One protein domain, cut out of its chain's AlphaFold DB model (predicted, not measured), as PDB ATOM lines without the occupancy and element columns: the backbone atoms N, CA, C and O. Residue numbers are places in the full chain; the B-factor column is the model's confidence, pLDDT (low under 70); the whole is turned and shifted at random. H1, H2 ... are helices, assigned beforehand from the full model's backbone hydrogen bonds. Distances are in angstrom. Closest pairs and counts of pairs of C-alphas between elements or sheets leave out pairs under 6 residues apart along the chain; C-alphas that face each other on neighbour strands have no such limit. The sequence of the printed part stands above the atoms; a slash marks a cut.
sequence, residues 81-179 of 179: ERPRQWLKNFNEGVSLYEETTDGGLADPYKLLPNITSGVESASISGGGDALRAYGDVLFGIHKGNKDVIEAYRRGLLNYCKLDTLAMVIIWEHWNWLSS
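This is residues 81 to 179 of the 179 residues of an uncharacterized protein of Flavobacteriales bacterium (UniProt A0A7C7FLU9). One long helix, H3, makes the spine of a loose, elongated model, with two shorter helices near it at different places: H1 lies alongside its later half, running opposite ways, and H2 folds back beside the end where H3 begins, meeting residues 148 to 152 alone. A long stretch without named elements, residues 89 to 126, winds from H1 to H2 and swings wide of H3 around Thr 100, while residues 174 to 179 stick out at the other end. The printed part has 99 residues with three named helices, in the order H1, H2, H3, and no named strand; the class is all helix. The radius of gyration of the C-alphas is 16.2 A, and the spans are 54 by 28 by 25 A.

H3, residues 146 to 177, is 46.5 A long, from C-alpha 146 at (172.962, 110.123, 124.307) to C-alpha 177 at (130.676, 104.483, 142.926). H2, residues 127 to 139, is 18.2 A long. H1, residues 81 to 88, is 10.2 A long and begins at C-alpha 81, (134.580, 106.988, 127.713).

H2 and H3 form a helical hairpin and only just touch, with 3 pairs of C-alphas within 8 A. The closest C-alphas are those of Val 137 and Ile 149, 6.5 A apart. Their lines stand at a shallow tilt of 30 degrees, opposite ways. H1 and H3 are close but not clearly touching; the closest C-alphas, of Pro 83 and Ile 169, are 6.1 A apart. Their shallow tilt is 9 degrees. H1 and H2 are apart. In H1, H2 and H3 every O i to N i+4 pair is within hydrogen-bond range.

The C-alphas farthest apart, of Ile 141 and Ser 179, are 54.6 A from each other. The printed part has no cut. H1 to H2 is a long link of 38 residues. The mean pLDDT of the printed part is 75.4; residues 102 to 103, 115 to 144 and 179 are under 70.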
ATOM      1  N   GLU A  81     133.731 106.783 128.894       88.62
ATOM      2  CA  GLU A  81     134.580 106.988 127.713       88.62
ATOM      3  C   GLU A  81     135.778 107.902 128.016       88.62
ATOM      4  O   GLU A  81     136.816 107.804 127.370       88.62
ATOM      5  N   ARG A  82     135.680 108.764 129.035       92.00
ATOM      6  CA  ARG A  82     136.725 109.742 129.375       92.00
ATOM      7  C   ARG A  82     138.070 109.090 129.762       92.00
ATOM      8  O   ARG A  82     139.059 109.412 129.101       92.00
ATOM      9  N   PRO A  83     138.148 108.137 130.716       91.38
ATOM     10  CA  PRO A  83     139.375 107.373 130.969       91.38
ATOM     11  C   PRO A  83     139.928 106.667 129.727       91.38
ATOM     12  O   PRO A  83     141.138 106.660 129.498       91.38
ATOM     13  N   ARG A  84     139.042 106.119 128.886       90.81
ATOM     14  CA  ARG A  84     139.428 105.425 127.648       90.81
ATOM     15  C   ARG A  84     140.071 106.389 126.659       90.81
ATOM     16  O   ARG A  84     141.109 106.074 126.092       90.81
ATOM     17  N   GLN A  85     139.508 107.584 126.491       92.00
ATOM     18  CA  GLN A  85     140.076 108.628 125.637       92.00
ATOM     19  C   GLN A  85     141.431 109.128 126.138       92.00
ATOM     20  O   GLN A  85     142.310 109.384 125.317       92.00
ATOM     21  N   TRP A  86     141.627 109.246 127.453       94.06
ATOM     22  CA  TRP A  86     142.931 109.614 128.011       94.06
ATOM     23  C   TRP A  86     144.007 108.565 127.726       94.06
ATOM     24  O   TRP A  86     145.133 108.930 127.401       94.06
ATOM     25  N   LEU A  87     143.659 107.278 127.799       92.38
ATOM     26  CA  LEU A  87     144.580 106.187 127.477       92.38
ATOM     27  C   LEU A  87     144.836 106.067 125.967       92.38
ATOM     28  O   LEU A  87     145.979 105.876 125.560       92.38
ATOM     29  N   LYS A  88     143.802 106.234 125.130       92.38
ATOM     30  CA  LYS A  88     143.935 106.256 123.660       92.38
ATOM     31  C   LYS A  88     144.852 107.390 123.191       92.38
ATOM     32  O   LYS A  88     145.663 107.191 122.295       92.38
ATOM     33  N   ASN A  89     144.742 108.564 123.816       92.31
ATOM     34  CA  ASN A  89     145.510 109.764 123.475       92.31
ATOM     35  C   ASN A  89     146.648 110.025 124.476       92.31
ATOM     36  O   ASN A  89     146.910 111.176 124.836       92.31
ATOM     37  N   PHE A  90     147.299 108.965 124.969       92.06
ATOM     38  CA  PHE A  90     148.274 109.086 126.050       92.06
ATOM     39  C   PHE A  90     149.456 109.985 125.672       92.06
ATOM     40  O   PHE A  90     149.821 110.867 126.449       92.06
ATOM     41  N   ASN A  91     150.038 109.796 124.488       88.81
ATOM     42  CA  ASN A  91     151.023 110.692 123.879       88.81
ATOM     43  C   ASN A  91     150.891 110.644 122.351       88.81
ATOM     44  O   ASN A  91     150.238 109.761 121.800       88.81
ATOM     45  N   GLU A  92     151.549 111.574 121.660       84.25
ATOM     46  CA  GLU A  92     151.645 111.535 120.201       84.25
ATOM     47  C   GLU A  92     152.244 110.194 119.742       84.25
ATOM     48  O   GLU A  92     153.352 109.825 120.131       84.25
ATOM     49  N   GLY A  93     151.468 109.429 118.968       82.31
ATOM     50  CA  GLY A  93     151.863 108.104 118.482       82.31
ATOM     51  C   GLY A  93     151.871 106.980 119.529       82.31
ATOM     52  O   GLY A  93     152.315 105.882 119.204       82.31
ATOM     53  N   VAL A  94     151.389 107.210 120.757       85.81
ATOM     54  CA  VAL A  94     151.321 106.185 121.816       85.81
ATOM     55  C   VAL A  94     149.896 106.076 122.353       85.81
ATOM     56  O   VAL A  94     149.419 106.972 123.052       85.81
ATOM     57  N   SER A  95     149.252 104.943 122.068       90.94
ATOM     58  CA  SER A  95     147.972 104.542 122.661       90.94
ATOM     59  C   SER A  95     148.215 103.465 123.713       90.94
ATOM     60  O   SER A  95     148.859 102.459 123.429       90.94
ATOM     61  N   LEU A  96     147.674 103.666 124.913       91.00
ATOM     62  CA  LEU A  96     147.693 102.697 126.015       91.00
ATOM     63  C   LEU A  96     146.310 102.071 126.242       91.00
ATOM     64  O   LEU A  96     145.968 101.679 127.357       91.00
ATOM     65  N   TYR A  97     145.497 102.021 125.189       89.88
ATOM     66  CA  TYR A  97     144.181 101.397 125.196       89.88
ATOM     67  C   TYR A  97     144.097 100.373 124.067       89.88
ATOM     68  O   TYR A  97     144.180 100.738 122.892       89.88
ATOM     69  N   GLU A  98     143.894  99.110 124.432       87.75
ATOM     70  CA  GLU A  98     143.692  97.999 123.503       87.75
ATOM     71  C   GLU A  98     142.676  97.016 124.093       87.75
ATOM     72  O   GLU A  98     142.785  96.614 125.256       87.75
ATOM     73  N   GLU A  99     141.672  96.645 123.299       83.44
ATOM     74  CA  GLU A  99     140.676  95.643 123.676       83.44
ATOM     75  C   GLU A  99     141.209  94.249 123.344       83.44
ATOM     76  O   GLU A  99     141.652  93.976 122.230       83.44
ATOM     77  N   THR A 100     141.180  93.363 124.332       77.56
ATOM     78  CA  THR A 100     141.559  91.959 124.150       77.56
ATOM     79  C   THR A 100     140.468  91.201 123.397       77.56
ATOM     80  O   THR A 100     139.290  91.555 123.457       77.56
ATOM     81  N   THR A 101     140.849  90.105 122.738       70.69
ATOM     82  CA  THR A 101     139.932  89.221 121.995       70.69
ATOM     83  C   THR A 101     138.774  88.689 122.836       70.69
ATOM     84  O   THR A 101     137.717  88.377 122.296       70.69
ATOM     85  N   ASP A 102     138.959  88.628 124.153       65.19
ATOM     86  CA  ASP A 102     137.997  88.071 125.104       65.19
ATOM     87  C   ASP A 102     137.029  89.140 125.655       65.19
ATOM     88  O   ASP A 102     136.282  88.884 126.597       65.19
ATOM     89  N   GLY A 103     137.049  90.357 125.096       62.38
ATOM     90  CA  GLY A 103     136.209  91.479 125.529       62.38
ATOM     91  C   GLY A 103     136.703  92.197 126.792       62.38
ATOM     92  O   GLY A 103     136.004  93.062 127.316       62.38
ATOM     93  N   GLY A 104     137.896  91.852 127.288       70.12
ATOM     94  CA  GLY A 104     138.590  92.572 128.361       70.12
ATOM     95  C   GLY A 104     139.494  93.692 127.837       70.12
ATOM     96  O   GLY A 104     139.661  93.855 126.629       70.12
ATOM     97  N   LEU A 105     140.139  94.432 128.740       82.50
ATOM     98  CA  LEU A 105     141.118  95.464 128.387       82.50
ATOM     99  C   LEU A 105     142.549  94.977 128.645       82.50
ATOM    100  O   LEU A 105     142.826  94.384 129.691       82.50
ATOM    101  N   ALA A 106     143.459  95.249 127.708       85.69
ATOM    102  CA  ALA A 106     144.882  95.022 127.916       85.69
ATOM    103  C   ALA A 106     145.415  95.926 129.039       85.69
ATOM    104  O   ALA A 106     144.940  97.040 129.252       85.69
ATOM    105  N   ASP A 107     146.418  95.440 129.767       88.25
ATOM    106  CA  ASP A 107     147.061  96.204 130.836       88.25
ATOM    107  C   ASP A 107     147.802  97.422 130.244       88.25
ATOM    108  O   ASP A 107     148.773  97.221 129.504       88.25
ATOM    109  N   PRO A 108     147.413  98.671 130.584       90.38
ATOM    110  CA  PRO A 108     148.045  99.873 130.041       90.38
ATOM    111  C   PRO A 108     149.556  99.942 130.289       90.38
ATOM    112  O   PRO A 108     150.290 100.501 129.475       90.38
ATOM    113  N   TYR A 109     150.050  99.335 131.375       88.31
ATOM    114  CA  TYR A 109     151.481  99.296 131.677       88.31
ATOM    115  C   TYR A 109     152.265  98.390 130.723       88.31
ATOM    116  O   TYR A 109     153.455  98.617 130.512       88.31
ATOM    117  N   LYS A 110     151.617  97.381 130.127       88.12
ATOM    118  CA  LYS A 110     152.233  96.490 129.130       88.12
ATOM    119  C   LYS A 110     152.245  97.088 127.725       88.12
ATOM    120  O   LYS A 110     153.017  96.631 126.892       88.12
ATOM    121  N   LEU A 111     151.406  98.094 127.481       87.62
ATOM    122  CA  LEU A 111     151.333  98.823 126.213       87.62
ATOM    123  C   LEU A 111     152.362  99.961 126.125       87.62
ATOM    124  O   LEU A 111     152.507 100.591 125.078       87.62
ATOM    125  N   LEU A 112     153.087 100.243 127.214       85.38
ATOM    126  CA  LEU A 112     154.144 101.245 127.204       85.38
ATOM    127  C   LEU A 112     155.269 100.845 126.232       85.38
ATOM    128  O   LEU A 112     155.680  99.682 126.216       85.38
ATOM    129  N   PRO A 113     155.826 101.800 125.463       80.12
ATOM    130  CA  PRO A 113     156.956 101.524 124.586       80.12
ATOM    131  C   PRO A 113     158.126 100.930 125.374       80.12
ATOM    132  O   PRO A 113     158.557 101.497 126.383       80.12
ATOM    133  N   ASN A 114     158.659  99.802 124.900       70.44
ATOM    134  CA  ASN A 114     159.823  99.180 125.521       70.44
ATOM    135  C   ASN A 114     161.027 100.123 125.449       70.44
ATOM    136  O   ASN A 114     161.430 100.584 124.383       70.44
ATOM    137  N   ILE A 115     161.635 100.365 126.607       62.31
ATOM    138  CA  ILE A 115     162.799 101.248 126.760       62.31
ATOM    139  C   ILE A 115     164.044 100.652 126.065       62.31
ATOM    140  O   ILE A 115     164.995 101.358 125.740       62.31
ATOM    141  N   THR A 116     164.021  99.346 125.786       51.81
ATOM    142  CA  THR A 116     165.147  98.551 125.284       51.81
ATOM    143  C   THR A 116     165.290  98.514 123.767       51.81
ATOM    144  O   THR A 116     166.204  97.863 123.282       51.81
ATOM    145  N   SER A 117     164.453  99.188 122.975       45.88
ATOM    146  CA  SER A 117     164.513  99.079 121.503       45.88
ATOM    147  C   SER A 117     165.817  99.586 120.843       45.88
ATOM    148  O   SER A 117     165.913  99.554 119.621       45.88
ATOM    149  N   GLY A 118     166.828 100.013 121.613       44.09
ATOM    150  CA  GLY A 118     168.175 100.365 121.135       44.09
ATOM    151  C   GLY A 118     169.347  99.681 121.862       44.09
ATOM    152  O   GLY A 118     170.494 100.020 121.588       44.09
ATOM    153  N   VAL A 119     169.091  98.747 122.784       44.78
ATOM    154  CA  VAL A 119     170.119  97.963 123.497       44.78
ATOM    155  C   VAL A 119     169.637  96.519 123.510       44.78
ATOM    156  O   VAL A 119     168.474  96.296 123.834       44.78
ATOM    157  N   GLU A 120     170.489  95.558 123.126       39.94
ATOM    158  CA  GLU A 120     170.141  94.130 123.071       39.94
ATOM    159  C   GLU A 120     169.219  93.722 124.226       39.94
ATOM    160  O   GLU A 120     169.465  94.030 125.393       39.94
ATOM    161  N   SER A 121     168.111  93.084 123.855       39.25
ATOM    162  CA  SER A 121     166.949  92.831 124.694       39.25
ATOM    163  C   SER A 121     167.290  91.992 125.928       39.25
ATOM    164  O   SER A 121     167.131  90.771 125.935       39.25
ATOM    165  N   ALA A 122     167.684  92.645 127.016       37.41
ATOM    166  CA  ALA A 122     167.449  92.104 128.340       37.41
ATOM    167  C   ALA A 122     165.949  92.255 128.611       37.41
ATOM    168  O   ALA A 122     165.432  93.367 128.675       37.41
ATOM    169  N   SER A 123     165.235  91.134 128.684       36.78
ATOM    170  CA  SER A 123     163.813  91.070 129.032       36.78
ATOM    171  C   SER A 123     163.565  91.779 130.372       36.78
ATOM    172  O   SER A 123     163.837  91.220 131.431       36.78
ATOM    173  N   ILE A 124     163.091  93.031 130.335       46.16
ATOM    174  CA  ILE A 124     162.766  93.812 131.535       46.16
ATOM    175  C   ILE A 124     161.378  93.372 131.999       46.16
ATOM    176  O   ILE A 124     160.363  93.859 131.506       46.16
ATOM    177  N   SER A 125     161.332  92.427 132.937       38.66
ATOM    178  CA  SER A 125     160.071  91.920 133.502       38.66
ATOM    179  C   SER A 125     159.842  92.335 134.964       38.66
ATOM    180  O   SER A 125     158.803  92.011 135.540       38.66
ATOM    181  N   GLY A 126     160.745  93.129 135.557       45.44
ATOM    182  CA  GLY A 126     160.621  93.606 136.935       45.44
ATOM    183  C   GLY A 126     161.286  94.959 137.212       45.44
ATOM    184  O   GLY A 126     162.174  95.409 136.491       45.44
ATOM    185  N   GLY A 127     160.865  95.614 138.303       43.91
ATOM    186  CA  GLY A 127     161.408  96.913 138.735       43.91
ATOM    187  C   GLY A 127     162.902  96.888 139.094       43.91
ATOM    188  O   GLY A 127     163.572  97.908 138.967       43.91
ATOM    189  N   GLY A 128     163.444  95.725 139.477       48.34
ATOM    190  CA  GLY A 128     164.880  95.542 139.726       48.34
ATOM    191  C   GLY A 128     165.731  95.534 138.449       48.34
ATOM    192  O   GLY A 128     166.834  96.076 138.448       48.34
ATOM    193  N   ASP A 129     165.198  95.003 137.347       51.31
ATOM    194  CA  ASP A 129     165.901  94.954 136.057       51.31
ATOM    195  C   ASP A 129     165.993  96.345 135.425       51.31
ATOM    196  O   ASP A 129     167.027  96.714 134.871       51.31
ATOM    197  N   ALA A 130     164.946  97.160 135.591       55.69
ATOM    198  CA  ALA A 130     164.949  98.558 135.168       55.69
ATOM    199  C   ALA A 130     166.013  99.382 135.915       55.69
ATOM    200  O   ALA A 130     166.705 100.194 135.300       55.69
ATOM    201  N   LEU A 131     166.188  99.143 137.222       55.28
ATOM    202  CA  LEU A 131     167.210  99.816 138.028       55.28
ATOM    203  C   LEU A 131     168.630  99.402 137.615       55.28
ATOM    204  O   LEU A 131     169.524 100.245 137.556       55.28
ATOM    205  N   ARG A 132     168.832  98.122 137.288       59.00
ATOM    206  CA  ARG A 132     170.117  97.610 136.795       59.00
ATOM    207  C   ARG A 132     170.467  98.187 135.427       59.00
ATOM    208  O   ARG A 132     171.572  98.683 135.248       59.00
ATOM    209  N   ALA A 133     169.512  98.192 134.502       60.19
ATOM    210  CA  ALA A 133     169.714  98.748 133.172       60.19
ATOM    211  C   ALA A 133     169.952 100.271 133.219       60.19
ATOM    212  O   ALA A 133     170.811 100.792 132.512       60.19
ATOM    213  N   TYR A 134     169.281 100.982 134.132       60.59
ATOM    214  CA  TYR A 134     169.572 102.387 134.428       60.59
ATOM    215  C   TYR A 134     170.986 102.587 134.997       60.59
ATOM    216  O   TYR A 134     171.704 103.493 134.570       60.59
ATOM    217  N   GLY A 135     171.418 101.712 135.910       58.97
ATOM    218  CA  GLY A 135     172.790 101.679 136.416       58.97
ATOM    219  C   GLY A 135     173.818 101.473 135.300       58.97
ATOM    220  O   GLY A 135     174.822 102.180 135.264       58.97
ATOM    221  N   ASP A 136     173.535 100.595 134.339       63.44
ATOM    222  CA  ASP A 136     174.403 100.354 133.181       63.44
ATOM    223  C   ASP A 136     174.444 101.541 132.202       63.44
ATOM    224  O   ASP A 136     175.476 101.794 131.577       63.44
ATOM    225  N   VAL A 137     173.356 102.307 132.089       62.03
ATOM    226  CA  VAL A 137     173.306 103.546 131.294       62.03
ATOM    227  C   VAL A 137     174.061 104.692 131.972       62.03
ATOM    228  O   VAL A 137     174.739 105.467 131.297       62.03
ATOM    229  N   LEU A 138     173.980 104.807 133.299       60.22
ATOM    230  CA  LEU A 138     174.667 105.861 134.054       60.22
ATOM    231  C   LEU A 138     176.153 105.565 134.306       60.22
ATOM    232  O   LEU A 138     176.989 106.473 134.272       60.22
ATOM    233  N   PHE A 139     176.480 104.306 134.592       59.94
ATOM    234  CA  PHE A 139     177.780 103.891 135.124       59.94
ATOM    235  C   PHE A 139     178.433 102.741 134.347       59.94
ATOM    236  O   PHE A 139     179.626 102.510 134.533       59.94
ATOM    237  N   GLY A 140     177.687 102.043 133.488       62.94
ATOM    238  CA  GLY A 140     178.156 100.878 132.737       62.94
ATOM    239  C   GLY A 140     178.586 101.183 131.300       62.94
ATOM    240  O   GLY A 140     179.009 102.286 130.959       62.94
ATOM    241  N   ILE A 141     178.494 100.164 130.443       57.88
ATOM    242  CA  ILE A 141     179.062 100.144 129.081       57.88
ATOM    243  C   ILE A 141     178.407 101.188 128.156       57.88
ATOM    244  O   ILE A 141     179.044 101.684 127.231       57.88
ATOM    245  N   HIS A 142     177.159 101.576 128.432       59.69
ATOM    246  CA  HIS A 142     176.411 102.556 127.636       59.69
ATOM    247  C   HIS A 142     176.571 104.002 128.127       59.69
ATOM    248  O   HIS A 142     175.913 104.910 127.607       59.69
ATOM    249  N   LYS A 143     177.453 104.242 129.105       57.50
ATOM    250  CA  LYS A 143     177.735 105.574 129.644       57.50
ATOM    251  C   LYS A 143     178.182 106.528 128.533       57.50
ATOM    252  O   LYS A 143     179.249 106.373 127.947       57.50
ATOM    253  N   GLY A 144     177.362 107.545 128.269       64.62
ATOM    254  CA  GLY A 144     177.624 108.575 127.257       64.62
ATOM    255  C   GLY A 144     176.921 108.364 125.913       64.62
ATOM    256  O   GLY A 144     176.975 109.264 125.072       64.62
ATOM    257  N   ASN A 145     176.208 107.248 125.713       77.00
ATOM    258  CA  ASN A 145     175.319 107.100 124.563       77.00
ATOM    259  C   ASN A 145     174.057 107.953 124.779       77.00
ATOM    260  O   ASN A 145     173.139 107.571 125.508       77.00
ATOM    261  N   LYS A 146     174.039 109.136 124.157       77.06
ATOM    262  CA  LYS A 146     172.962 110.123 124.307       77.06
ATOM    263  C   LYS A 146     171.598 109.574 123.890       77.06
ATOM    264  O   LYS A 146     170.616 109.889 124.555       77.06
ATOM    265  N   ASP A 147     171.546 108.731 122.862       76.94
ATOM    266  CA  ASP A 147     170.286 108.185 122.350       76.94
ATOM    267  C   ASP A 147     169.674 107.185 123.335       76.94
ATOM    268  O   ASP A 147     168.473 107.223 123.599       76.94
ATOM    269  N   VAL A 148     170.511 106.345 123.956       73.31
ATOM    270  CA  VAL A 148     170.070 105.416 125.007       73.31
ATOM    271  C   VAL A 148     169.605 106.194 126.237       73.31
ATOM    272  O   VAL A 148     168.509 105.950 126.733       73.31
ATOM    273  N   ILE A 149     170.379 107.180 126.701       73.94
ATOM    274  CA  ILE A 149     169.993 108.016 127.851       73.94
ATOM    275  C   ILE A 149     168.636 108.691 127.607       73.94
ATOM    276  O   ILE A 149     167.775 108.687 128.489       73.94
ATOM    277  N   GLU A 150     168.425 109.235 126.409       80.12
ATOM    278  CA  GLU A 150     167.175 109.904 126.053       80.12
ATOM    279  C   GLU A 150     165.998 108.922 125.937       80.12
ATOM    280  O   GLU A 150     164.896 109.228 126.396       80.12
ATOM    281  N   ALA A 151     166.220 107.713 125.413       77.88
ATOM    282  CA  ALA A 151     165.205 106.660 125.384       77.88
ATOM    283  C   ALA A 151     164.767 106.248 126.802       77.88
ATOM    284  O   ALA A 151     163.567 106.168 127.080       77.88
ATOM    285  N   TYR A 152     165.720 106.072 127.726       76.25
ATOM    286  CA  TYR A 152     165.429 105.799 129.138       76.25
ATOM    287  C   TYR A 152     164.680 106.946 129.805       76.25
ATOM    288  O   TYR A 152     163.672 106.712 130.475       76.25
ATOM    289  N   ARG A 153     165.127 108.187 129.589       79.56
ATOM    290  CA  ARG A 153     164.453 109.381 130.108       79.56
ATOM    291  C   ARG A 153     162.998 109.424 129.648       79.56
ATOM    292  O   ARG A 153     162.103 109.603 130.472       79.56
ATOM    293  N   ARG A 154     162.752 109.219 128.353       82.88
ATOM    294  CA  ARG A 154     161.403 109.201 127.773       82.88
ATOM    295  C   ARG A 154     160.552 108.067 128.343       82.88
ATOM    296  O   ARG A 154     159.394 108.294 128.682       82.88
ATOM    297  N   GLY A 155     161.130 106.877 128.494       83.44
ATOM    298  CA  GLY A 155     160.473 105.729 129.112       83.44
ATOM    299  C   GLY A 155     160.025 106.006 130.546       83.44
ATOM    300  O   GLY A 155     158.856 105.818 130.873       83.44
ATOM    301  N   LEU A 156     160.926 106.523 131.383       81.25
ATOM    302  CA  LEU A 156     160.623 106.878 132.772       81.25
ATOM    303  C   LEU A 156     159.568 107.987 132.864       81.25
ATOM    304  O   LEU A 156     158.644 107.879 133.663       81.25
ATOM    305  N   LEU A 157     159.651 109.012 132.010       84.75
ATOM    306  CA  LEU A 157     158.633 110.064 131.945       84.75
ATOM    307  C   LEU A 157     157.253 109.505 131.577       84.75
ATOM    308  O   LEU A 157     156.256 109.910 132.173       84.75
ATOM    309  N   ASN A 158     157.187 108.552 130.642       86.38
ATOM    310  CA  ASN A 158     155.938 107.875 130.299       86.38
ATOM    311  C   ASN A 158     155.396 107.055 131.478       86.38
ATOM    312  O   ASN A 158     154.202 107.125 131.750       86.38
ATOM    313  N   TYR A 159     156.250 106.339 132.214       86.50
ATOM    314  CA  TYR A 159     155.834 105.635 133.431       86.50
ATOM    315  C   TYR A 159     155.259 106.598 134.481       86.50
ATOM    316  O   TYR A 159     154.133 106.394 134.928       86.50
ATOM    317  N   CYS A 160     155.959 107.693 134.802       85.44
ATOM    318  CA  CYS A 160     155.474 108.690 135.765       85.44
ATOM    319  C   CYS A 160     154.146 109.332 135.329       85.44
ATOM    320  O   CYS A 160     153.249 109.569 136.145       85.44
ATOM    321  N   LYS A 161     154.004 109.610 134.026       90.50
ATOM    322  CA  LYS A 161     152.766 110.151 133.457       90.50
ATOM    323  C   LYS A 161     151.617 109.148 133.576       90.50
ATOM    324  O   LYS A 161     150.511 109.552 133.936       90.50
ATOM    325  N   LEU A 162     151.866 107.866 133.297       92.56
ATOM    326  CA  LEU A 162     150.857 106.818 133.426       92.56
ATOM    327  C   LEU A 162     150.439 106.623 134.884       92.56
ATOM    328  O   LEU A 162     149.243 106.565 135.137       92.56
ATOM    329  N   ASP A 163     151.375 106.607 135.835       89.69
ATOM    330  CA  ASP A 163     151.048 106.507 137.263       89.69
ATOM    331  C   ASP A 163     150.169 107.679 137.719       89.69
ATOM    332  O   ASP A 163     149.148 107.479 138.376       89.69
ATOM    333  N   THR A 164     150.493 108.903 137.289       90.56
ATOM    334  CA  THR A 164     149.673 110.088 137.592       90.56
ATOM    335  C   THR A 164     148.267 109.968 137.009       90.56
ATOM    336  O   THR A 164     147.278 110.231 137.695       90.56
ATOM    337  N   LEU A 165     148.159 109.547 135.747       93.56
ATOM    338  CA  LEU A 165     146.871 109.351 135.089       93.56
ATOM    339  C   LEU A 165     146.060 108.232 135.759       93.56
ATOM    340  O   LEU A 165     144.855 108.376 135.956       93.56
ATOM    341  N   ALA A 166     146.719 107.145 136.148       93.44
ATOM    342  CA  ALA A 166     146.104 106.018 136.827       93.44
ATOM    343  C   ALA A 166     145.491 106.437 138.169       93.44
ATOM    344  O   ALA A 166     144.333 106.116 138.428       93.44
ATOM    345  N   MET A 167     146.213 107.229 138.970       93.56
ATOM    346  CA  MET A 167     145.697 107.786 140.228       93.56
ATOM    347  C   MET A 167     144.408 108.595 140.027       93.56
ATOM    348  O   MET A 167     143.483 108.498 140.836       93.56
ATOM    349  N   VAL A 168     144.330 109.380 138.945       93.31
ATOM    350  CA  VAL A 168     143.142 110.183 138.607       93.31
ATOM    351  C   VAL A 168     141.985 109.295 138.155       93.31
ATOM    352  O   VAL A 168     140.876 109.455 138.654       93.31
ATOM    353  N   ILE A 169     142.234 108.341 137.252       93.94
ATOM    354  CA  ILE A 169     141.205 107.418 136.745       93.94
ATOM    355  C   ILE A 169     140.586 106.608 137.889       93.94
ATOM    356  O   ILE A 169     139.365 106.463 137.960       93.94
ATOM    357  N   ILE A 170     141.426 106.087 138.784       93.62
ATOM    358  CA  ILE A 170     140.985 105.283 139.923       93.62
ATOM    359  C   ILE A 170     140.147 106.135 140.882       93.62
ATOM    360  O   ILE A 170     139.069 105.716 141.297       93.62
ATOM    361  N   TRP A 171     140.593 107.356 141.177       92.62
ATOM    362  CA  TRP A 171     139.847 108.271 142.035       92.62
ATOM    363  C   TRP A 171     138.497 108.689 141.434       92.62
ATOM    364  O   TRP A 171     137.486 108.676 142.136       92.62
ATOM    365  N   GLU A 172     138.446 109.007 140.134       92.38
ATOM    366  CA  GLU A 172     137.182 109.318 139.450       92.38
ATOM    367  C   GLU A 172     136.209 108.134 139.500       92.38
ATOM    368  O   GLU A 172     135.011 108.332 139.702       92.38
ATOM    369  N   HIS A 173     136.715 106.906 139.363       92.75
ATOM    370  CA  HIS A 173     135.890 105.711 139.486       92.75
ATOM    371  C   HIS A 173     135.292 105.557 140.890       92.75
ATOM    372  O   HIS A 173     134.096 105.307 141.016       92.75
ATOM    373  N   TRP A 174     136.086 105.753 141.945       91.75
ATOM    374  CA  TRP A 174     135.580 105.682 143.320       91.75
ATOM    375  C   TRP A 174     134.521 106.740 143.618       91.75
ATOM    376  O   TRP A 174     133.513 106.417 144.239       91.75
ATOM    377  N   ASN A 175     134.706 107.973 143.139       90.31
ATOM    378  CA  ASN A 175     133.696 109.024 143.289       90.31
ATOM    379  C   ASN A 175     132.389 108.692 142.568       90.31
ATOM    380  O   ASN A 175     131.312 109.058 143.032       90.31
ATOM    381  N   TRP A 176     132.476 108.020 141.420       88.62
ATOM    382  CA  TRP A 176     131.289 107.577 140.704       88.62
ATOM    383  C   TRP A 176     130.552 106.462 141.456       88.62
ATOM    384  O   TRP A 176     129.329 106.476 141.492       88.62
ATOM    385  N   LEU A 177     131.275 105.539 142.100       87.00
ATOM    386  CA  LEU A 177     130.676 104.483 142.926       87.00
ATOM    387  C   LEU A 177     130.040 104.998 144.227       87.00
ATOM    388  O   LEU A 177     129.176 104.322 144.782       87.00
ATOM    389  N   SER A 178     130.492 106.143 144.745       81.69
ATOM    390  CA  SER A 178     129.967 106.743 145.977       81.69
ATOM    391  C   SER A 178     128.808 107.723 145.759       81.69
ATOM    392  O   SER A 178     128.269 108.228 146.746       81.69
ATOM    393  N   SER A 179     128.443 107.992 144.499       68.56
ATOM    394  CA  SER A 179     127.333 108.871 144.094       68.56
ATOM    395  C   SER A 179     126.038 108.089 143.888       68.56
ATOM    396  O   SER A 179     124.983 108.594 144.329       68.56
TER     397      SER A 179